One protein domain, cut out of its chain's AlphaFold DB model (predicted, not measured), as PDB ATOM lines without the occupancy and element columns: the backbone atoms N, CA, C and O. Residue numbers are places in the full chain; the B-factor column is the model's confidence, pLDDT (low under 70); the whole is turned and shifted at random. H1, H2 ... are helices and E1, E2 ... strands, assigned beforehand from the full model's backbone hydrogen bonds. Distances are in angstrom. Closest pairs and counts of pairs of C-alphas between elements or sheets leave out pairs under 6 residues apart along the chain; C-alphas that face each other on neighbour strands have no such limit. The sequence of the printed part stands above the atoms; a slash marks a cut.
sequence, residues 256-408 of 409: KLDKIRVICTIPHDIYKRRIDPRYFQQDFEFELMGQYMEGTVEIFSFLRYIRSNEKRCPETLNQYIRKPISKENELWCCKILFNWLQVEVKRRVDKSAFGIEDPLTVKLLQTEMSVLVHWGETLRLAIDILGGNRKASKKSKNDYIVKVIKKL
ATOM      1  N   LYS A 256     171.602 141.747  64.673       92.06
ATOM      2  CA  LYS A 256     170.958 141.564  65.986       92.06
ATOM      3  C   LYS A 256     171.813 140.785  66.991       92.06
ATOM      4  O   LYS A 256     171.859 141.175  68.149       92.06
ATOM      5  N   LEU A 257     172.434 139.692  66.553       92.19
ATOM      6  CA  LEU A 257     173.294 138.849  67.393       92.19
ATOM      7  C   LEU A 257     174.757 139.291  67.325       92.19
ATOM      8  O   LEU A 257     175.591 138.825  68.098       92.19
ATOM      9  N   ASP A 258     175.076 140.164  66.374       95.38
ATOM     10  CA  ASP A 258     176.422 140.652  66.185       95.38
ATOM     11  C   ASP A 258     176.824 141.661  67.259       95.38
ATOM     12  O   ASP A 258     175.994 142.333  67.884       95.38
ATOM     13  N   LYS A 259     178.133 141.774  67.449       94.25
ATOM     14  CA  LYS A 259     178.729 142.681  68.413       94.25
ATOM     15  C   LYS A 259     180.040 143.222  67.898       94.25
ATOM     16  O   LYS A 259     180.770 142.562  67.166       94.25
ATOM     17  N   ILE A 260     180.344 144.429  68.336       94.88
ATOM     18  CA  ILE A 260     181.609 145.088  68.058       94.88
ATOM     19  C   ILE A 260     182.231 145.545  69.362       94.88
ATOM     20  O   ILE A 260     181.541 145.755  70.362       94.88
ATOM     21  N   ARG A 261     183.539 145.771  69.329       93.50
ATOM     22  CA  ARG A 261     184.209 146.543  70.370       93.50
ATOM     23  C   ARG A 261     184.488 147.950  69.877       93.50
ATOM     24  O   ARG A 261     184.825 148.156  68.708       93.50
ATOM     25  N   VAL A 262     184.308 148.912  70.767       93.00
ATOM     26  CA  VAL A 262     184.524 150.330  70.494       93.00
ATOM     27  C   VAL A 262     185.474 150.870  71.548       93.00
ATOM     28  O   VAL A 262     185.269 150.648  72.739       93.00
ATOM     29  N   ILE A 263     186.507 151.579  71.098       89.88
ATOM     30  CA  ILE A 263     187.431 152.306  71.968       89.88
ATOM     31  C   ILE A 263     187.009 153.772  71.957       89.88
ATOM     32  O   ILE A 263     186.814 154.355  70.890       89.88
ATOM     33  N   CYS A 264     186.839 154.365  73.134       91.19
ATOM     34  CA  CYS A 264     186.420 155.754  73.289       91.19
ATOM     35  C   CYS A 264     187.208 156.453  74.391       91.19
ATOM     36  O   CYS A 264     187.612 155.837  75.375       91.19
ATOM     37  N   THR A 265     187.340 157.768  74.243       93.50
ATOM     38  CA  THR A 265     187.994 158.645  75.214       93.50
ATOM     39  C   THR A 265     186.945 159.387  76.035       93.50
ATOM     40  O   THR A 265     186.100 160.114  75.493       93.50
ATOM     41  N   ILE A 266     187.003 159.245  77.358       93.75
ATOM     42  CA  ILE A 266     186.192 160.046  78.279       93.75
ATOM     43  C   ILE A 266     186.737 161.485  78.290       93.75
ATOM     44  O   ILE A 266     187.945 161.678  78.457       93.75
ATOM     45  N   PRO A 267     185.887 162.526  78.160       93.75
ATOM     46  CA  PRO A 267     186.339 163.912  78.275       93.75
ATOM     47  C   PRO A 267     187.092 164.166  79.588       93.75
ATOM     48  O   PRO A 267     186.631 163.754  80.653       93.75
ATOM     49  N   HIS A 268     188.224 164.872  79.521       94.94
ATOM     50  CA  HIS A 268     189.178 165.003  80.637       94.94
ATOM     51  C   HIS A 268     188.548 165.476  81.952       94.94
ATOM     52  O   HIS A 268     188.775 164.894  83.012       94.94
ATOM     53  N   ASP A 269     187.683 166.488  81.884       94.88
ATOM     54  CA  ASP A 269     187.006 167.034  83.065       94.88
ATOM     55  C   ASP A 269     185.998 166.058  83.676       94.88
ATOM     56  O   ASP A 269     185.703 166.108  84.872       94.88
ATOM     57  N   ILE A 270     185.415 165.178  82.862       94.06
ATOM     58  CA  ILE A 270     184.536 164.115  83.346       94.06
ATOM     59  C   ILE A 270     185.383 163.028  83.999       94.06
ATOM     60  O   ILE A 270     185.068 162.625  85.117       94.06
ATOM     61  N   TYR A 271     186.462 162.611  83.335       96.31
ATOM     62  CA  TYR A 271     187.381 161.595  83.833       96.31
ATOM     63  C   TYR A 271     187.905 161.965  85.226       96.31
ATOM     64  O   TYR A 271     187.625 161.259  86.190       96.31
ATOM     65  N   LYS A 272     188.504 163.153  85.376       95.81
ATOM     66  CA  LYS A 272     189.044 163.636  86.660       95.81
ATOM     67  C   LYS A 272     188.024 163.720  87.797       95.81
ATOM     68  O   LYS A 272     188.394 163.578  88.956       95.81
ATOM     69  N   ARG A 273     186.757 164.025  87.491       94.56
ATOM     70  CA  ARG A 273     185.724 164.276  88.515       94.56
ATOM     71  C   ARG A 273     184.881 163.054  88.860       94.56
ATOM     72  O   ARG A 273     184.284 163.030  89.933       94.56
ATOM     73  N   ARG A 274     184.718 162.115  87.927       95.00
ATOM     74  CA  ARG A 274     183.723 161.034  88.025       95.00
ATOM     75  C   ARG A 274     184.339 159.644  87.945       95.00
ATOM     76  O   ARG A 274     183.666 158.690  88.325       95.00
ATOM     77  N   ILE A 275     185.556 159.509  87.426       96.31
ATOM     78  CA  ILE A 275     186.164 158.211  87.142       96.31
ATOM     79  C   ILE A 275     187.332 157.975  88.092       96.31
ATOM     80  O   ILE A 275     188.175 158.847  88.285       96.31
ATOM     81  N   ASP A 276     187.360 156.792  88.697       95.81
ATOM     82  CA  ASP A 276     188.490 156.346  89.497       95.81
ATOM     83  C   ASP A 276     189.530 155.681  88.574       95.81
ATOM     84  O   ASP A 276     189.222 154.651  87.959       95.81
ATOM     85  N   PRO A 277     190.755 156.234  88.467       95.75
ATOM     86  CA  PRO A 277     191.787 155.725  87.565       95.75
ATOM     87  C   PRO A 277     192.284 154.321  87.937       95.75
ATOM     88  O   PRO A 277     192.980 153.689  87.144       95.75
ATOM     89  N   ARG A 278     191.940 153.811  89.131       96.38
ATOM     90  CA  ARG A 278     192.226 152.422  89.523       96.38
ATOM     91  C   ARG A 278     191.385 151.410  88.747       96.38
ATOM     92  O   ARG A 278     191.819 150.274  88.593       96.38
ATOM     93  N   TYR A 279     190.199 151.811  88.286       95.31
ATOM     94  CA  TYR A 279     189.237 150.918  87.634       95.31
ATOM     95  C   TYR A 279     189.146 151.153  86.130       95.31
ATOM     96  O   TYR A 279     189.034 150.200  85.363       95.31
ATOM     97  N   PHE A 280     189.232 152.412  85.694       95.94
ATOM     98  CA  PHE A 280     189.128 152.756  84.281       95.94
ATOM     99  C   PHE A 280     190.217 153.727  83.862       95.94
ATOM    100  O   PHE A 280     190.482 154.716  84.537       95.94
ATOM    101  N   GLN A 281     190.785 153.464  82.690       95.25
ATOM    102  CA  GLN A 281     191.603 154.428  81.969       95.25
ATOM    103  C   GLN A 281     190.706 155.463  81.277       95.25
ATOM    104  O   GLN A 281     189.509 155.242  81.081       95.25
ATOM    105  N   GLN A 282     191.283 156.609  80.908       95.25
ATOM    106  CA  GLN A 282     190.543 157.644  80.181       95.25
ATOM    107  C   GLN A 282     190.096 157.148  78.802       95.25
ATOM    108  O   GLN A 282     188.957 157.395  78.398       95.25
ATOM    109  N   ASP A 283     190.987 156.431  78.119       94.25
ATOM    110  CA  ASP A 283     190.664 155.633  76.945       94.25
ATOM    111  C   ASP A 283     190.246 154.246  77.406       94.25
ATOM    112  O   ASP A 283     191.005 153.548  78.079       94.25
ATOM    113  N   PHE A 284     189.038 153.836  77.050       93.25
ATOM    114  CA  PHE A 284     188.517 152.541  77.453       93.25
ATOM    115  C   PHE A 284     187.757 151.879  76.311       93.25
ATOM    116  O   PHE A 284     187.273 152.530  75.382       93.25
ATOM    117  N   GLU A 285     187.682 150.557  76.387       92.75
ATOM    118  CA  GLU A 285     186.959 149.722  75.441       92.75
ATOM    119  C   GLU A 285     185.634 149.273  76.062       92.75
ATOM    120  O   GLU A 285     185.580 148.926  77.243       92.75
ATOM    121  N   PHE A 286     184.578 149.237  75.257       95.12
ATOM    122  CA  PHE A 286     183.321 148.591  75.618       95.12
ATOM    123  C   PHE A 286     182.769 147.776  74.449       95.12
ATOM    124  O   PHE A 286     183.137 147.970  73.287       95.12
ATOM    125  N   GLU A 287     181.879 146.843  74.772       95.81
ATOM    126  CA  GLU A 287     181.169 146.036  73.790       95.81
ATOM    127  C   GLU A 287     179.838 146.693  73.418       95.81
ATOM    128  O   GLU A 287     179.091 147.160  74.277       95.81
ATOM    129  N   LEU A 288     179.540 146.721  72.121       96.31
ATOM    130  CA  LEU A 288     178.277 147.188  71.575       96.31
ATOM    131  C   LEU A 288     177.657 146.053  70.762       96.31
ATOM    132  O   LEU A 288     178.094 145.752  69.652       96.31
ATOM    133  N   MET A 289     176.639 145.419  71.328       96.38
ATOM    134  CA  MET A 289     175.811 144.435  70.637       96.38
ATOM    135  C   MET A 289     174.771 145.146  69.783       96.38
ATOM    136  O   MET A 289     174.265 146.194  70.183       96.38
ATOM    137  N   GLY A 290     174.372 144.579  68.647       95.62
ATOM    138  CA  GLY A 290     173.308 145.178  67.835       95.62
ATOM    139  C   GLY A 290     171.917 145.138  68.476       95.62
ATOM    140  O   GLY A 290     170.997 145.760  67.958       95.62
ATOM    141  N   GLN A 291     171.752 144.463  69.617       95.06
ATOM    142  CA  GLN A 291     170.578 144.569  70.485       95.06
ATOM    143  C   GLN A 291     170.905 145.301  71.793       95.06
ATOM    144  O   GLN A 291     172.041 145.322  72.268       95.06
ATOM    145  N   TYR A 292     169.882 145.883  72.423       96.75
ATOM    146  CA  TYR A 292     169.964 146.437  73.772       96.75
ATOM    147  C   TYR A 292     169.962 145.318  74.823       96.75
ATOM    148  O   TYR A 292     168.929 145.014  75.442       96.75
ATOM    149  N   MET A 293     171.126 144.687  74.978       95.00
ATOM    150  CA  MET A 293     171.446 143.639  75.951       95.00
ATOM    151  C   MET A 293     172.949 143.641  76.293       95.00
ATOM    152  O   MET A 293     173.723 144.323  75.623       95.00
ATOM    153  N   GLU A 294     173.323 142.933  77.363       94.62
ATOM    154  CA  GLU A 294     174.711 142.706  77.823       94.62
ATOM    155  C   GLU A 294     175.596 143.965  77.744       94.62
ATOM    156  O   GLU A 294     175.216 144.992  78.313       94.62
ATOM    157  N   GLY A 295     176.720 143.924  77.016       95.75
ATOM    158  CA  GLY A 295     177.686 145.023  76.909       95.75
ATOM    159  C   GLY A 295     177.073 146.364  76.500       95.75
ATOM    160  O   GLY A 295     177.447 147.415  77.026       95.75
ATOM    161  N   THR A 296     176.034 146.346  75.658       97.38
ATOM    162  CA  THR A 296     175.280 147.560  75.326       97.38
ATOM    163  C   THR A 296     174.574 148.126  76.563       97.38
ATOM    164  O   THR A 296     174.605 149.327  76.819       97.38
ATOM    165  N   VAL A 297     173.920 147.289  77.370       97.81
ATOM    166  CA  VAL A 297     173.269 147.749  78.609       97.81
ATOM    167  C   VAL A 297     174.304 148.284  79.595       97.81
ATOM    168  O   VAL A 297     174.037 149.295  80.250       97.81
ATOM    169  N   GLU A 298     175.474 147.656  79.671       98.00
ATOM    170  CA  GLU A 298     176.580 148.062  80.542       98.00
ATOM    171  C   GLU A 298     177.097 149.459  80.189       98.00
ATOM    172  O   GLU A 298     177.163 150.323  81.068       98.00
ATOM    173  N   ILE A 299     177.360 149.747  78.906       98.00
ATOM    174  CA  ILE A 299     177.830 151.082  78.505       98.00
ATOM    175  C   ILE A 299     176.776 152.164  78.760       98.00
ATOM    176  O   ILE A 299     177.098 153.235  79.277       98.00
ATOM    177  N   PHE A 300     175.493 151.892  78.501       98.38
ATOM    178  CA  PHE A 300     174.429 152.835  78.864       98.38
ATOM    179  C   PHE A 300     174.339 153.033  80.382       98.38
ATOM    180  O   PHE A 300     174.145 154.154  80.852       98.38
ATOM    181  N   SER A 301     174.505 151.968  81.166       98.25
ATOM    182  CA  SER A 301     174.509 152.030  82.631       98.25
ATOM    183  C   SER A 301     175.665 152.876  83.157       98.25
ATOM    184  O   SER A 301     175.473 153.709  84.049       98.25
ATOM    185  N   PHE A 302     176.840 152.733  82.550       97.94
ATOM    186  CA  PHE A 302     178.020 153.532  82.851       97.94
ATOM    187  C   PHE A 302     177.827 155.012  82.507       97.94
ATOM    188  O   PHE A 302     178.093 155.880  83.340       97.94
ATOM    189  N   LEU A 303     177.265 155.328  81.338       97.62
ATOM    190  CA  LEU A 303     176.942 156.710  80.965       97.62
ATOM    191  C   LEU A 303     175.922 157.346  81.922       97.62
ATOM    192  O   LEU A 303     176.094 158.496  82.341       97.62
ATOM    193  N   ARG A 304     174.908 156.582  82.349       97.81
ATOM    194  CA  ARG A 304     173.943 157.026  83.370       97.81
ATOM    195  C   ARG A 304     174.650 157.374  84.674       97.81
ATOM    196  O   ARG A 304     174.341 158.411  85.264       97.81
ATOM    197  N   TYR A 305     175.618 156.554  85.097       97.44
ATOM    198  CA  TYR A 305     176.468 156.831  86.258       97.44
ATOM    199  C   TYR A 305     177.271 158.116  86.112       97.44
ATOM    200  O   TYR A 305     177.210 158.970  87.008       97.44
ATOM    201  N   ILE A 306     177.965 158.283  84.986       96.06
ATOM    202  CA  ILE A 306     178.786 159.465  84.725       96.06
ATOM    203  C   ILE A 306     177.958 160.739  84.913       96.06
ATOM    204  O   ILE A 306     178.431 161.692  85.537       96.06
ATOM    205  N   ARG A 307     176.710 160.729  84.431       95.56
ATOM    206  CA  ARG A 307     175.795 161.873  84.499       95.56
ATOM    207  C   ARG A 307     174.967 161.964  85.789       95.56
ATOM    208  O   ARG A 307     174.240 162.939  85.963       95.56
ATOM    209  N   SER A 308     175.039 160.974  86.674       94.25
ATOM    210  CA  SER A 308     174.293 160.953  87.940       94.25
ATOM    211  C   SER A 308     174.983 161.752  89.059       94.25
ATOM    212  O   SER A 308     176.085 162.264  88.887       94.25
ATOM    213  N   ASN A 309     174.347 161.807  90.235       89.75
ATOM    214  CA  ASN A 309     174.932 162.345  91.472       89.75
ATOM    215  C   ASN A 309     175.605 161.268  92.341       89.75
ATOM    216  O   ASN A 309     176.012 161.543  93.469       89.75
ATOM    217  N   GLU A 310     175.702 160.031  91.854       90.25
ATOM    218  CA  GLU A 310     176.319 158.948  92.613       90.25
ATOM    219  C   GLU A 310     177.812 159.208  92.823       90.25
ATOM    220  O   GLU A 310     178.483 159.742  91.935       90.25
ATOM    221  N   LYS A 311     178.311 158.861  94.015       88.00
ATOM    222  CA  LYS A 311     179.699 159.121  94.420       88.00
ATOM    223  C   LYS A 311     180.646 157.966  94.105       88.00
ATOM    224  O   LYS A 311     181.821 158.211  93.863       88.00
ATOM    225  N   ARG A 312     180.160 156.723  94.146       92.81
ATOM    226  CA  ARG A 312     181.002 155.539  93.966       92.81
ATOM    227  C   ARG A 312     181.127 155.212  92.482       92.81
ATOM    228  O   ARG A 312     180.133 154.887  91.843       92.81
ATOM    229  N   CYS A 313     182.350 155.290  91.965       95.06
ATOM    230  CA  CYS A 313     182.677 154.800  90.633       95.06
ATOM    231  C   CYS A 313     182.490 153.276  90.585       95.06
ATOM    232  O   CYS A 313     182.906 152.607  91.536       95.06
ATOM    233  N   PRO A 314     181.851 152.717  89.538       96.00
ATOM    234  CA  PRO A 314     181.855 151.273  89.354       96.00
ATOM    235  C   PRO A 314     183.290 150.764  89.188       96.00
ATOM    236  O   PRO A 314     184.172 151.495  88.758       96.00
ATOM    237  N   GLU A 315     183.527 149.506  89.541       96.12
ATOM    238  CA  GLU A 315     184.866 148.902  89.458       96.12
ATOM    239  C   GLU A 315     185.093 148.202  88.108       96.12
ATOM    240  O   GLU A 315     186.223 147.950  87.704       96.12
ATOM    241  N   THR A 316     184.005 147.888  87.400       95.06
ATOM    242  CA  THR A 316     183.999 147.234  86.089       95.06
ATOM    243  C   THR A 316     182.709 147.563  85.335       95.06
ATOM    244  O   THR A 316     181.706 147.932  85.949       95.06
ATOM    245  N   LEU A 317     182.737 147.438  84.005       93.75
ATOM    246  CA  LEU A 317     181.527 147.454  83.176       93.75
ATOM    247  C   LEU A 317     180.789 146.117  83.215       93.75
ATOM    248  O   LEU A 317     179.568 146.110  83.123       93.75
ATOM    249  N   ASN A 318     181.518 145.011  83.376       94.25
ATOM    250  CA  ASN A 318     180.953 143.671  83.283       94.25
ATOM    251  C   ASN A 318     179.832 143.492  84.315       94.25
ATOM    252  O   ASN A 318     180.060 143.649  85.517       94.25
ATOM    253  N   GLN A 319     178.631 143.175  83.837       93.81
ATOM    254  CA  GLN A 319     177.401 143.039  84.619       93.81
ATOM    255  C   GLN A 319     176.980 144.313  85.380       93.81
ATOM    256  O   GLN A 319     176.096 144.264  86.239       93.81
ATOM    257  N   TYR A 320     177.555 145.478  85.061       95.69
ATOM    258  CA  TYR A 320     177.156 146.750  85.656       95.69
ATOM    259  C   TYR A 320     175.845 147.238  85.042       95.69
ATOM    260  O   TYR A 320     175.808 147.801  83.948       95.69
ATOM    261  N   ILE A 321     174.744 147.040  85.766       96.38
ATOM    262  CA  ILE A 321     173.399 147.353  85.281       96.38
ATOM    263  C   ILE A 321     172.785 148.477  86.106       96.38
ATOM    264  O   ILE A 321     172.643 148.394  87.325       96.38
ATOM    265  N   ARG A 322     172.317 149.512  85.411       95.06
ATOM    266  CA  ARG A 322     171.610 150.640  86.007       95.06
ATOM    267  C   ARG A 322     170.370 150.987  85.205       95.06
ATOM    268  O   ARG A 322     170.438 151.163  83.992       95.06
ATOM    269  N   LYS A 323     169.236 151.153  85.886       95.69
ATOM    270  CA  LYS A 323     167.989 151.607  85.254       95.69
ATOM    271  C   LYS A 323     168.109 153.066  84.771       95.69
ATOM    272  O   LYS A 323     168.869 153.834  85.364       95.69
ATOM    273  N   PRO A 324     167.362 153.460  83.725       96.38
ATOM    274  CA  PRO A 324     167.259 154.860  83.316       96.38
ATOM    275  C   PRO A 324     166.854 155.761  84.491       96.38
ATOM    276  O   PRO A 324     165.975 155.387  85.267       96.38
ATOM    277  N   ILE A 325     167.505 156.920  84.632       95.75
ATOM    278  CA  ILE A 325     167.333 157.812  85.797       95.75
ATOM    279  C   ILE A 325     166.261 158.870  85.531       95.75
ATOM    280  O   ILE A 325     165.322 159.028  86.302       95.75
ATOM    281  N   SER A 326     166.424 159.621  84.444       96.38
ATOM    282  CA  SER A 326     165.492 160.659  84.015       96.38
ATOM    283  C   SER A 326     165.597 160.850  82.508       96.38
ATOM    284  O   SER A 326     166.557 160.400  81.873       96.38
ATOM    285  N   LYS A 327     164.626 161.564  81.941       96.69
ATOM    286  CA  LYS A 327     164.613 161.945  80.529       96.69
ATOM    287  C   LYS A 327     165.878 162.723  80.132       96.69
ATOM    288  O   LYS A 327     166.471 162.452  79.091       96.69
ATOM    289  N   GLU A 328     166.315 163.660  80.969       96.75
ATOM    290  CA  GLU A 328     167.493 164.508  80.746       96.75
ATOM    291  C   GLU A 328     168.792 163.701  80.827       96.75
ATOM    292  O   GLU A 328     169.707 163.912  80.029       96.75
ATOM    293  N   ASN A 329     168.874 162.768  81.781       97.44
ATOM    294  CA  ASN A 329     170.022 161.881  81.923       97.44
ATOM    295  C   ASN A 329     170.150 160.958  80.701       97.44
ATOM    296  O   ASN A 329     171.230 160.858  80.120       97.44
ATOM    297  N   GLU A 330     169.044 160.362  80.255       98.12
ATOM    298  CA  GLU A 330     169.049 159.460  79.103       98.12
ATOM    299  C   GLU A 330     169.339 160.203  77.788       98.12
ATOM    300  O   GLU A 330     170.091 159.706  76.950       98.12
ATOM    301  N   LEU A 331     168.829 161.433  77.631       97.94
ATOM    302  CA  LEU A 331     169.145 162.290  76.483       97.94
ATOM    303  C   LEU A 331     170.644 162.595  76.412       97.94
ATOM    304  O   LEU A 331     171.229 162.581  75.328       97.94
ATOM    305  N   TRP A 332     171.273 162.856  77.559       97.44
ATOM    306  CA  TRP A 332     172.718 163.061  77.633       97.44
ATOM    307  C   TRP A 332     173.489 161.790  77.256       97.44
ATOM    308  O   TRP A 332     174.407 161.871  76.442       97.44
ATOM    309  N   CYS A 333     173.075 160.625  77.771       97.94
ATOM    310  CA  CYS A 333     173.688 159.339  77.421       97.94
ATOM    311  C   CYS A 333     173.634 159.097  75.908       97.94
ATOM    312  O   CYS A 333     174.657 158.786  75.299       97.94
ATOM    313  N   CYS A 334     172.467 159.322  75.292       98.44
ATOM    314  CA  CYS A 334     172.297 159.138  73.853       98.44
ATOM    315  C   CYS A 334     173.216 160.059  73.042       98.44
ATOM    316  O   CYS A 334     173.836 159.608  72.084       98.44
ATOM    317  N   LYS A 335     173.327 161.338  73.429       97.88
ATOM    318  CA  LYS A 335     174.183 162.317  72.737       97.88
ATOM    319  C   LYS A 335     175.666 161.973  72.837       97.88
ATOM    320  O   LYS A 335     176.368 162.043  71.835       97.88
ATOM    321  N   ILE A 336     176.140 161.601  74.027       96.44
ATOM    322  CA  ILE A 336     177.548 161.231  74.224       96.44
ATOM    323  C   ILE A 336     177.893 159.986  73.419       96.44
ATOM    324  O   ILE A 336     178.863 160.012  72.664       96.44
ATOM    325  N   LEU A 337     177.073 158.934  73.519       97.75
ATOM    326  CA  LEU A 337     177.319 157.710  72.767       97.75
ATOM    327  C   LEU A 337     177.255 157.969  71.258       97.75
ATOM    328  O   LEU A 337     178.124 157.508  70.533       97.75
ATOM    329  N   PHE A 338     176.292 158.764  70.782       98.00
ATOM    330  CA  PHE A 338     176.190 159.114  69.363       98.00
ATOM    331  C   PHE A 338     177.459 159.804  68.852       98.00
ATOM    332  O   PHE A 338     178.013 159.382  67.840       98.00
ATOM    333  N   ASN A 339     177.968 160.797  69.586       96.12
ATOM    334  CA  ASN A 339     179.202 161.494  69.224       96.12
ATOM    335  C   ASN A 339     180.403 160.537  69.178       96.12
ATOM    336  O   ASN A 339     181.193 160.585  68.238       96.12
ATOM    337  N   TRP A 340     180.527 159.643  70.161       96.12
ATOM    338  CA  TRP A 340     181.567 158.613  70.169       96.12
ATOM    339  C   TRP A 340     181.478 157.684  68.953       96.12
ATOM    340  O   TRP A 340     182.488 157.446  68.289       96.12
ATOM    341  N   LEU A 341     180.276 157.220  68.601       96.31
ATOM    342  CA  LEU A 341     180.088 156.364  67.428       96.31
ATOM    343  C   LEU A 341     180.380 157.101  66.115       96.31
ATOM    344  O   LEU A 341     180.909 156.488  65.194       96.31
ATOM    345  N   GLN A 342     180.101 158.404  66.018       95.00
ATOM    346  CA  GLN A 342     180.471 159.196  64.838       95.00
ATOM    347  C   GLN A 342     181.991 159.269  64.645       95.00
ATOM    348  O   GLN A 342     182.471 159.120  63.520       95.00
ATOM    349  N   VAL A 343     182.745 159.465  65.732       93.56
ATOM    350  CA  VAL A 343     184.217 159.449  65.694       93.56
ATOM    351  C   VAL A 343     184.724 158.081  65.243       93.56
ATOM    352  O   VAL A 343     185.586 158.009  64.367       93.56
ATOM    353  N   GLU A 344     184.155 157.001  65.779       92.81
ATOM    354  CA  GLU A 344     184.556 155.640  65.421       92.81
ATOM    355  C   GLU A 344     184.230 155.296  63.960       92.81
ATOM    356  O   GLU A 344     185.076 154.751  63.252       92.81
ATOM    357  N   VAL A 345     183.038 155.657  63.476       93.31
ATOM    358  CA  VAL A 345     182.649 155.490  62.066       93.31
ATOM    359  C   VAL A 345     183.631 156.215  61.154       93.31
ATOM    360  O   VAL A 345     184.151 155.606  60.220       93.31
ATOM    361  N   LYS A 346     183.938 157.484  61.450       92.25
ATOM    362  CA  LYS A 346     184.902 158.263  60.667       92.25
ATOM    363  C   LYS A 346     186.276 157.591  60.656       92.25
ATOM    364  O   LYS A 346     186.826 157.356  59.586       92.25
ATOM    365  N   ARG A 347     186.788 157.198  61.829       90.31
ATOM    366  CA  ARG A 347     188.074 156.494  61.960       90.31
ATOM    367  C   ARG A 347     188.124 155.234  61.097       90.31
ATOM    368  O   ARG A 347     189.161 154.950  60.502       90.31
ATOM    369  N   ARG A 348     187.046 154.447  61.073       90.06
ATOM    370  CA  ARG A 348     186.988 153.207  60.291       90.06
ATOM    371  C   ARG A 348     186.961 153.486  58.802       90.06
ATOM    372  O   ARG A 348     187.778 152.905  58.105       90.06
ATOM    373  N   VAL A 349     186.102 154.402  58.352       89.31
ATOM    374  CA  VAL A 349     186.010 154.804  56.941       89.31
ATOM    375  C   VAL A 349     187.354 155.320  56.432       89.31
ATOM    376  O   VAL A 349     187.836 154.829  55.415       89.31
ATOM    377  N   ASP A 350     187.994 156.231  57.170       87.62
ATOM    378  CA  ASP A 350     189.282 156.818  56.783       87.62
ATOM    379  C   ASP A 350     190.379 155.746  56.655       87.62
ATOM    380  O   ASP A 350     191.207 155.801  55.747       87.62
ATOM    381  N   LYS A 351     190.377 154.738  57.541       83.69
ATOM    382  CA  LYS A 351     191.376 153.658  57.531       83.69
ATOM    383  C   LYS A 351     191.058 152.511  56.571       83.69
ATOM    384  O   LYS A 351     191.979 151.821  56.158       83.69
ATOM    385  N   SER A 352     189.788 152.275  56.241       82.75
ATOM    386  CA  SER A 352     189.375 151.217  55.309       82.75
ATOM    387  C   SER A 352     189.288 151.694  53.860       82.75
ATOM    388  O   SER A 352     188.991 150.891  52.981       82.75
ATOM    389  N   ALA A 353     189.500 152.989  53.602       69.62
ATOM    390  CA  ALA A 353     189.379 153.582  52.272       69.62
ATOM    391  C   ALA A 353     190.372 153.004  51.244       69.62
ATOM    392  O   ALA A 353     190.116 153.105  50.046       69.62
ATOM    393  N   PHE A 354     191.469 152.373  51.686       68.06
ATOM    394  CA  PHE A 354     192.492 151.805  50.806       68.06
ATOM    395  C   PHE A 354     193.099 150.524  51.406       68.06
ATOM    396  O   PHE A 354     193.398 150.483  52.595       68.06
ATOM    397  N   GLY A 355     193.333 149.501  50.574       78.00
ATOM    398  CA  GLY A 355     194.246 148.393  50.903       78.00
ATOM    399  C   GLY A 355     193.666 147.181  51.641       78.00
ATOM    400  O   GLY A 355     194.444 146.399  52.177       78.00
ATOM    401  N   ILE A 356     192.341 147.006  51.673       86.88
ATOM    402  CA  ILE A 356     191.704 145.777  52.175       86.88
ATOM    403  C   ILE A 356     191.175 144.989  50.980       86.88
ATOM    404  O   ILE A 356     190.267 145.451  50.287       86.88
ATOM    405  N   GLU A 357     191.742 143.809  50.744       89.31
ATOM    406  CA  GLU A 357     191.441 142.969  49.580       89.31
ATOM    407  C   GLU A 357     190.845 141.618  49.992       89.31
ATOM    408  O   GLU A 357     190.077 141.027  49.228       89.31
ATOM    409  N   ASP A 358     191.143 141.135  51.203       91.31
ATOM    410  CA  ASP A 358     190.652 139.856  51.693       91.31
ATOM    411  C   ASP A 358     189.117 139.859  51.826       91.31
ATOM    412  O   ASP A 358     188.556 140.602  52.643       91.31
ATOM    413  N   PRO A 359     188.402 138.984  51.092       91.69
ATOM    414  CA  PRO A 359     186.945 138.993  51.087       91.69
ATOM    415  C   PRO A 359     186.311 138.734  52.457       91.69
ATOM    416  O   PRO A 359     185.204 139.211  52.714       91.69
ATOM    417  N   LEU A 360     186.963 137.962  53.335       93.25
ATOM    418  CA  LEU A 360     186.419 137.670  54.660       93.25
ATOM    419  C   LEU A 360     186.595 138.866  55.601       93.25
ATOM    420  O   LEU A 360     185.656 139.208  56.320       93.25
ATOM    421  N   THR A 361     187.746 139.537  55.546       93.75
ATOM    422  CA  THR A 361     187.996 140.803  56.245       93.75
ATOM    423  C   THR A 361     187.002 141.875  55.811       93.75
ATOM    424  O   THR A 361     186.371 142.496  56.666       93.75
ATOM    425  N   VAL A 362     186.784 142.052  54.501       93.19
ATOM    426  CA  VAL A 362     185.787 143.007  53.982       93.19
ATOM    427  C   VAL A 362     184.399 142.708  54.552       93.19
ATOM    428  O   VAL A 362     183.747 143.608  55.083       93.19
ATOM    429  N   LYS A 363     183.959 141.442  54.505       94.94
ATOM    430  CA  LYS A 363     182.661 141.027  55.062       94.94
ATOM    431  C   LYS A 363     182.561 141.315  56.558       94.94
ATOM    432  O   LYS A 363     181.553 141.861  56.998       94.94
ATOM    433  N   LEU A 364     183.595 140.991  57.335       95.44
ATOM    434  CA  LEU A 364     183.620 141.260  58.773       95.44
ATOM    435  C   LEU A 364     183.461 142.762  59.045       95.44
ATOM    436  O   LEU A 364     182.548 143.162  59.764       95.44
ATOM    437  N   LEU A 365     184.279 143.603  58.411       93.81
ATOM    438  CA  LEU A 365     184.227 145.055  58.599       93.81
ATOM    439  C   LEU A 365     182.871 145.649  58.194       93.81
ATOM    440  O   LEU A 365     182.353 146.523  58.888       93.81
ATOM    441  N   GLN A 366     182.249 145.144  57.126       93.62
ATOM    442  CA  GLN A 366     180.889 145.531  56.736       93.62
ATOM    443  C   GLN A 366     179.857 145.197  57.821       93.62
ATOM    444  O   GLN A 366     178.965 146.005  58.102       93.62
ATOM    445  N   THR A 367     179.973 144.031  58.461       95.62
ATOM    446  CA  THR A 367     179.069 143.659  59.560       95.62
ATOM    447  C   THR A 367     179.278 144.530  60.795       95.62
ATOM    448  O   THR A 367     178.300 145.017  61.364       95.62
ATOM    449  N   GLU A 368     180.525 144.876  61.121       95.00
ATOM    450  CA  GLU A 368     180.802 145.811  62.209       95.00
ATOM    451  C   GLU A 368     180.230 147.212  61.929       95.00
ATOM    452  O   GLU A 368     179.611 147.834  62.797       95.00
ATOM    453  N   MET A 369     180.382 147.702  60.694       94.50
ATOM    454  CA  MET A 369     179.780 148.962  60.252       94.50
ATOM    455  C   MET A 369     178.254 148.920  60.327       94.50
ATOM    456  O   MET A 369     177.637 149.915  60.696       94.50
ATOM    457  N   SER A 370     177.639 147.770  60.048       95.81
ATOM    458  CA  SER A 370     176.187 147.598  60.167       95.81
ATOM    459  C   SER A 370     175.709 147.777  61.613       95.81
ATOM    460  O   SER A 370     174.678 148.411  61.837       95.81
ATOM    461  N   VAL A 371     176.469 147.288  62.603       96.69
ATOM    462  CA  VAL A 371     176.178 147.520  64.033       96.69
ATOM    463  C   VAL A 371     176.332 149.003  64.395       96.69
ATOM    464  O   VAL A 371     175.454 149.567  65.050       96.69
ATOM    465  N   LEU A 372     177.401 149.663  63.932       96.00
ATOM    466  CA  LEU A 372     177.618 151.098  64.173       96.00
ATOM    467  C   LEU A 372     176.504 151.966  63.581       96.00
ATOM    468  O   LEU A 372     175.976 152.841  64.267       96.00
ATOM    469  N   VAL A 373     176.125 151.713  62.326       95.19
ATOM    470  CA  VAL A 373     175.047 152.441  61.640       95.19
ATOM    471  C   VAL A 373     173.715 152.202  62.343       95.19
ATOM    472  O   VAL A 373     173.008 153.167  62.634       95.19
ATOM    473  N   HIS A 374     173.411 150.949  62.705       96.69
ATOM    474  CA  HIS A 374     172.204 150.612  63.457       96.69
ATOM    475  C   HIS A 374     172.078 151.441  64.743       96.69
ATOM    476  O   HIS A 374     171.022 152.024  65.019       96.69
ATOM    477  N   TRP A 375     173.157 151.539  65.523       97.75
ATOM    478  CA  TRP A 375     173.158 152.345  66.741       97.75
ATOM    479  C   TRP A 375     173.154 153.845  66.470       97.75
ATOM    480  O   TRP A 375     172.446 154.567  67.167       97.75
ATOM    481  N   GLY A 376     173.853 154.324  65.442       97.44
ATOM    482  CA  GLY A 376     173.793 155.726  65.024       97.44
ATOM    483  C   GLY A 376     172.360 156.173  64.716       97.44
ATOM    484  O   GLY A 376     171.893 157.189  65.233       97.44
ATOM    485  N   GLU A 377     171.618 155.379  63.943       96.50
ATOM    486  CA  GLU A 377     170.207 155.637  63.635       96.50
ATOM    487  C   GLU A 377     169.313 155.550  64.876       96.50
ATOM    488  O   GLU A 377     168.459 156.417  65.094       96.50
ATOM    489  N   THR A 378     169.531 154.532  65.712       97.44
ATOM    490  CA  THR A 378     168.780 154.314  66.954       97.44
ATOM    491  C   THR A 378     168.940 155.482  67.921       97.44
ATOM    492  O   THR A 378     167.954 155.983  68.464       97.44
ATOM    493  N   LEU A 379     170.173 155.948  68.114       98.38
ATOM    494  CA  LEU A 379     170.502 157.056  69.001       98.38
ATOM    495  C   LEU A 379     169.965 158.380  68.468       98.38
ATOM    496  O   LEU A 379     169.383 159.138  69.239       98.38
ATOM    497  N   ARG A 380     170.078 158.635  67.160       97.06
ATOM    498  CA  ARG A 380     169.478 159.818  66.527       97.06
ATOM    499  C   ARG A 380     167.969 159.867  66.771       97.06
ATOM    500  O   ARG A 380     167.453 160.873  67.248       97.06
ATOM    501  N   LEU A 381     167.278 158.749  66.545       96.69
ATOM    502  CA  LEU A 381     165.846 158.634  66.817       96.69
ATOM    503  C   LEU A 381     165.519 158.829  68.309       96.69
ATOM    504  O   LEU A 381     164.545 159.503  68.642       96.69
ATOM    505  N   ALA A 382     166.317 158.257  69.214       97.56
ATOM    506  CA  ALA A 382     166.143 158.434  70.655       97.56
ATOM    507  C   ALA A 382     166.298 159.906  71.074       97.56
ATOM    508  O   ALA A 382     165.468 160.416  71.831       97.56
ATOM    509  N   ILE A 383     167.313 160.596  70.545       97.56
ATOM    510  CA  ILE A 383     167.566 162.024  70.775       97.56
ATOM    511  C   ILE A 383     166.373 162.859  70.305       97.56
ATOM    512  O   ILE A 383     165.904 163.702  71.067       97.56
ATOM    513  N   ASP A 384     165.832 162.589  69.115       95.44
ATOM    514  CA  ASP A 384     164.670 163.307  68.576       95.44
ATOM    515  C   ASP A 384     163.412 163.103  69.441       95.44
ATOM    516  O   ASP A 384     162.684 164.054  69.748       95.44
ATOM    517  N   ILE A 385     163.157 161.862  69.880       95.94
ATOM    518  CA  ILE A 385     162.008 161.526  70.735       95.94
ATOM    519  C   ILE A 385     162.117 162.235  72.089       95.94
ATOM    520  O   ILE A 385     161.164 162.888  72.526       95.94
ATOM    521  N   LEU A 386     163.277 162.137  72.742       95.25
ATOM    522  CA  LEU A 386     163.539 162.798  74.020       95.25
ATOM    523  C   LEU A 386     163.574 164.332  73.863       95.25
ATOM    524  O   LEU A 386     163.171 165.054  74.772       95.25
ATOM    525  N   GLY A 387     163.962 164.848  72.697       91.75
ATOM    526  CA  GLY A 387     163.932 166.274  72.361       91.75
ATOM    527  C   GLY A 387     162.526 166.856  72.179       91.75
ATOM    528  O   GLY A 387     162.359 168.067  72.273       91.75
ATOM    529  N   GLY A 388     161.501 166.016  71.984       89.06
ATOM    530  CA  GLY A 388     160.100 166.447  71.904       89.06
ATOM    531  C   GLY A 388     159.276 165.778  70.802       89.06
ATOM    532  O   GLY A 388     158.046 165.837  70.847       89.06
ATOM    533  N   ASN A 389     159.899 165.074  69.851       87.25
ATOM    534  CA  ASN A 389     159.191 164.412  68.750       87.25
ATOM    535  C   ASN A 389     158.604 163.047  69.164       87.25
ATOM    536  O   ASN A 389     158.970 161.981  68.661       87.25
ATOM    537  N   ARG A 390     157.638 163.063  70.091       82.62
ATOM    538  CA  ARG A 390     157.045 161.838  70.661       82.62
ATOM    539  C   ARG A 390     156.333 160.956  69.628       82.62
ATOM    540  O   ARG A 390     156.217 159.749  69.843       82.62
ATOM    541  N   LYS A 391     155.875 161.516  68.498       81.81
ATOM    542  CA  LYS A 391     155.170 160.767  67.435       81.81
ATOM    543  C   LYS A 391     156.048 159.668  66.824       81.81
ATOM    544  O   LYS A 391     155.528 158.597  66.513       81.81
ATOM    545  N   ALA A 392     157.359 159.895  66.730       79.94
ATOM    546  CA  ALA A 392     158.309 158.937  66.165       79.94
ATOM    547  C   ALA A 392     158.448 157.649  67.008       79.94
ATOM    548  O   ALA A 392     158.743 156.580  66.475       79.94
ATOM    549  N   SER A 393     158.140 157.705  68.310       82.50
ATOM    550  CA  SER A 393     158.214 156.537  69.199       82.50
ATOM    551  C   SER A 393     157.141 155.477  68.906       82.50
ATOM    552  O   SER A 393     157.401 154.280  69.050       82.50
ATOM    553  N   LYS A 394     155.937 155.879  68.465       81.12
ATOM    554  CA  LYS A 394     154.759 154.991  68.399       81.12
ATOM    555  C   LYS A 394     154.960 153.800  67.459       81.12
ATOM    556  O   LYS A 394     154.562 152.692  67.801       81.12
ATOM    557  N   LYS A 395     155.623 154.017  66.320       81.12
ATOM    558  CA  LYS A 395     155.853 152.988  65.289       81.12
ATOM    559  C   LYS A 395     157.186 152.246  65.437       81.12
ATOM    560  O   LYS A 395     157.418 151.284  64.711       81.12
ATOM    561  N   SER A 396     158.060 152.675  66.349       87.00
ATOM    562  CA  SER A 396     159.382 152.067  66.478       87.00
ATOM    563  C   SER A 396     159.295 150.662  67.074       87.00
ATOM    564  O   SER A 396     158.676 150.459  68.125       87.00
ATOM    565  N   LYS A 397     159.947 149.716  66.390       89.00
ATOM    566  CA  LYS A 397     160.208 148.343  66.849       89.00
ATOM    567  C   LYS A 397     161.637 148.171  67.381       89.00
ATOM    568  O   LYS A 397     162.010 147.058  67.738       89.00
ATOM    569  N   ASN A 398     162.437 149.242  67.400       93.06
ATOM    570  CA  ASN A 398     163.783 149.196  67.958       93.06
ATOM    571  C   ASN A 398     163.705 148.901  69.460       93.06
ATOM    572  O   ASN A 398     162.887 149.482  70.180       93.06
ATOM    573  N   ASP A 399     164.536 147.978  69.922       93.06
ATOM    574  CA  ASP A 399     164.388 147.411  71.249       93.06
ATOM    575  C   ASP A 399     164.791 148.393  72.355       93.06
ATOM    576  O   ASP A 399     164.074 148.481  73.346       93.06
ATOM    577  N   TYR A 400     165.836 149.202  72.170       96.75
ATOM    578  CA  TYR A 400     166.185 150.286  73.092       96.75
ATOM    579  C   TYR A 400     165.061 151.326  73.192       96.75
ATOM    580  O   TYR A 400     164.640 151.690  74.296       96.75
ATOM    581  N   ILE A 401     164.491 151.746  72.055       96.62
ATOM    582  CA  ILE A 401     163.369 152.697  72.051       96.62
ATOM    583  C   ILE A 401     162.177 152.139  72.838       96.62
ATOM    584  O   ILE A 401     161.570 152.849  73.640       96.62
ATOM    585  N   VAL A 402     161.840 150.865  72.632       94.44
ATOM    586  CA  VAL A 402     160.696 150.220  73.290       94.44
ATOM    587  C   VAL A 402     160.960 149.951  74.774       94.44
ATOM    588  O   VAL A 402     160.107 150.246  75.610       94.44
ATOM    589  N   LYS A 403     162.127 149.394  75.114       94.44
ATOM    590  CA  LYS A 403     162.466 148.959  76.477       94.44
ATOM    591  C   LYS A 403     162.789 150.129  77.406       94.44
ATOM    592  O   LYS A 403     162.525 150.008  78.605       94.44
ATOM    593  N   VAL A 404     163.357 151.214  76.870       96.38
ATOM    594  CA  VAL A 404     163.872 152.358  77.638       96.38
ATOM    595  C   VAL A 404     163.118 153.641  77.314       96.38
ATOM    596  O   VAL A 404     162.404 154.152  78.172       96.38
ATOM    597  N   ILE A 405     163.233 154.153  76.084       96.56
ATOM    598  CA  ILE A 405     162.787 155.517  75.754       96.56
ATOM    599  C   ILE A 405     161.283 155.706  75.966       96.56
ATOM    600  O   ILE A 405     160.871 156.698  76.559       96.56
ATOM    601  N   LYS A 406     160.455 154.737  75.553       93.25
ATOM    602  CA  LYS A 406     158.995 154.795  75.746       93.25
ATOM    603  C   LYS A 406     158.566 154.873  77.211       93.25
ATOM    604  O   LYS A 406     157.472 155.346  77.473       93.25
ATOM    605  N   LYS A 407     159.392 154.407  78.150       92.69
ATOM    606  CA  LYS A 407     159.083 154.447  79.589       92.69
ATOM    607  C   LYS A 407     159.425 155.794  80.235       92.69
ATOM    608  O   LYS A 407     159.095 155.998  81.396       92.69
ATOM    609  N   LEU A 408     160.116 156.675  79.509       91.31
ATOM    610  CA  LEU A 408     160.577 157.983  79.984       91.31
ATOM    611  C   LEU A 408     159.778 159.165  79.410       91.31
ATOM    612  O   LEU A 408     160.044 160.307  79.791       91.31
TER     613      LEU A 408
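This is residues 256 to 408 of the 409 residues of the protein "SET domain-containing protein" of Flavobacteriaceae bacterium (UniProt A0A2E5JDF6). What is the main picture? A long helical hairpin, H3 and H4, is crossed on one side by a ribbon of two strands, E1 and E2, with H2 packed between E2 and the first part of H3. H1 lies beyond one end of the ribbon, and the short H5 and H6 lie by the last part of H4. What is printed, and in which order? The printed part has 153 residues, with six named helices and two named strands in the order E1, H1, E2, H2, H3, H4, H5, H6; the two-stranded sheet is antiparallel and the class is mostly helix. How spread out is it? It is compact, with a radius of gyration of the C-alphas of 16.1 A and spans of 49 by 43 by 24 A.

How do the strands pair? E1, residues 259 to 265, and E2, residues 283 to 289, are antiparallel neighbours at 155 degrees; N 260 and O 288, 2.9 A apart, and N 286 and O 262, 3.0 A apart, are within hydrogen-bond range. What comes next to them? H1, residues 268 to 274, is close to but not clearly touching H2, residues 294 to 307, about perpendicular at 90 degrees, with the closest C-alphas, Arg 274 and Ile 306, 6.1 A apart. The closest C-alphas of E2 and H2, Glu 287 and Gly 295, are 4.8 A apart. How do the long helices stand? H3, residues 327 to 352, touches H2 with residues 329 to 333 alone, at a steep tilt of 59 degrees, opposite ways, closest at C-alphas Leu 303 and Cys 333, 5.5 A. H3 and H4, residues 359 to 387, form a helical hairpin: they touch at a shallow tilt of 27 degrees, opposite ways, closest at C-alphas Cys 334 and Leu 379, 5.6 A. The closest C-alphas of E1 and H4, Ile 260 and Glu 368, are 5.9 A apart. What of the last helices and the backbones? H4, the hub, touches H5, residues 391 to 394, closest at C-alphas Ile 385 and Ala 392, 6.4 A, and only just touches H6, residues 399 to 403, with 3 pairs of C-alphas within 8 A, the closest Ala 382 and Ile 401, 6.5 A. Every O i to N i+4 pair is within hydrogen-bond range in H2, H3, H4 and H6, against 2 of 3 in H1, and H5 is too short for such a pair.

Where does the first element begin? C-alpha 259 of E1 is at (178.729, 142.681, 68.413). How long are the longer elements? E1 is 19.7 A from first to last C-alpha, E2 19.6 A, H2 20.3 A, H3 36.9 A and H4 41.6 A. Where does H4 end? C-alpha 387 is at (163.932, 166.274, 72.361).

How large is it? The two C-alphas farthest apart, Lys 311 and Glu 357, are 49.1 A apart. Is it unbroken? The printed part has no cut, and H2 to H3, residues 308 to 326, is the long link. Where is confidence low? Residues 353 to 354 are under 70, against a mean pLDDT of the printed part of 93.7.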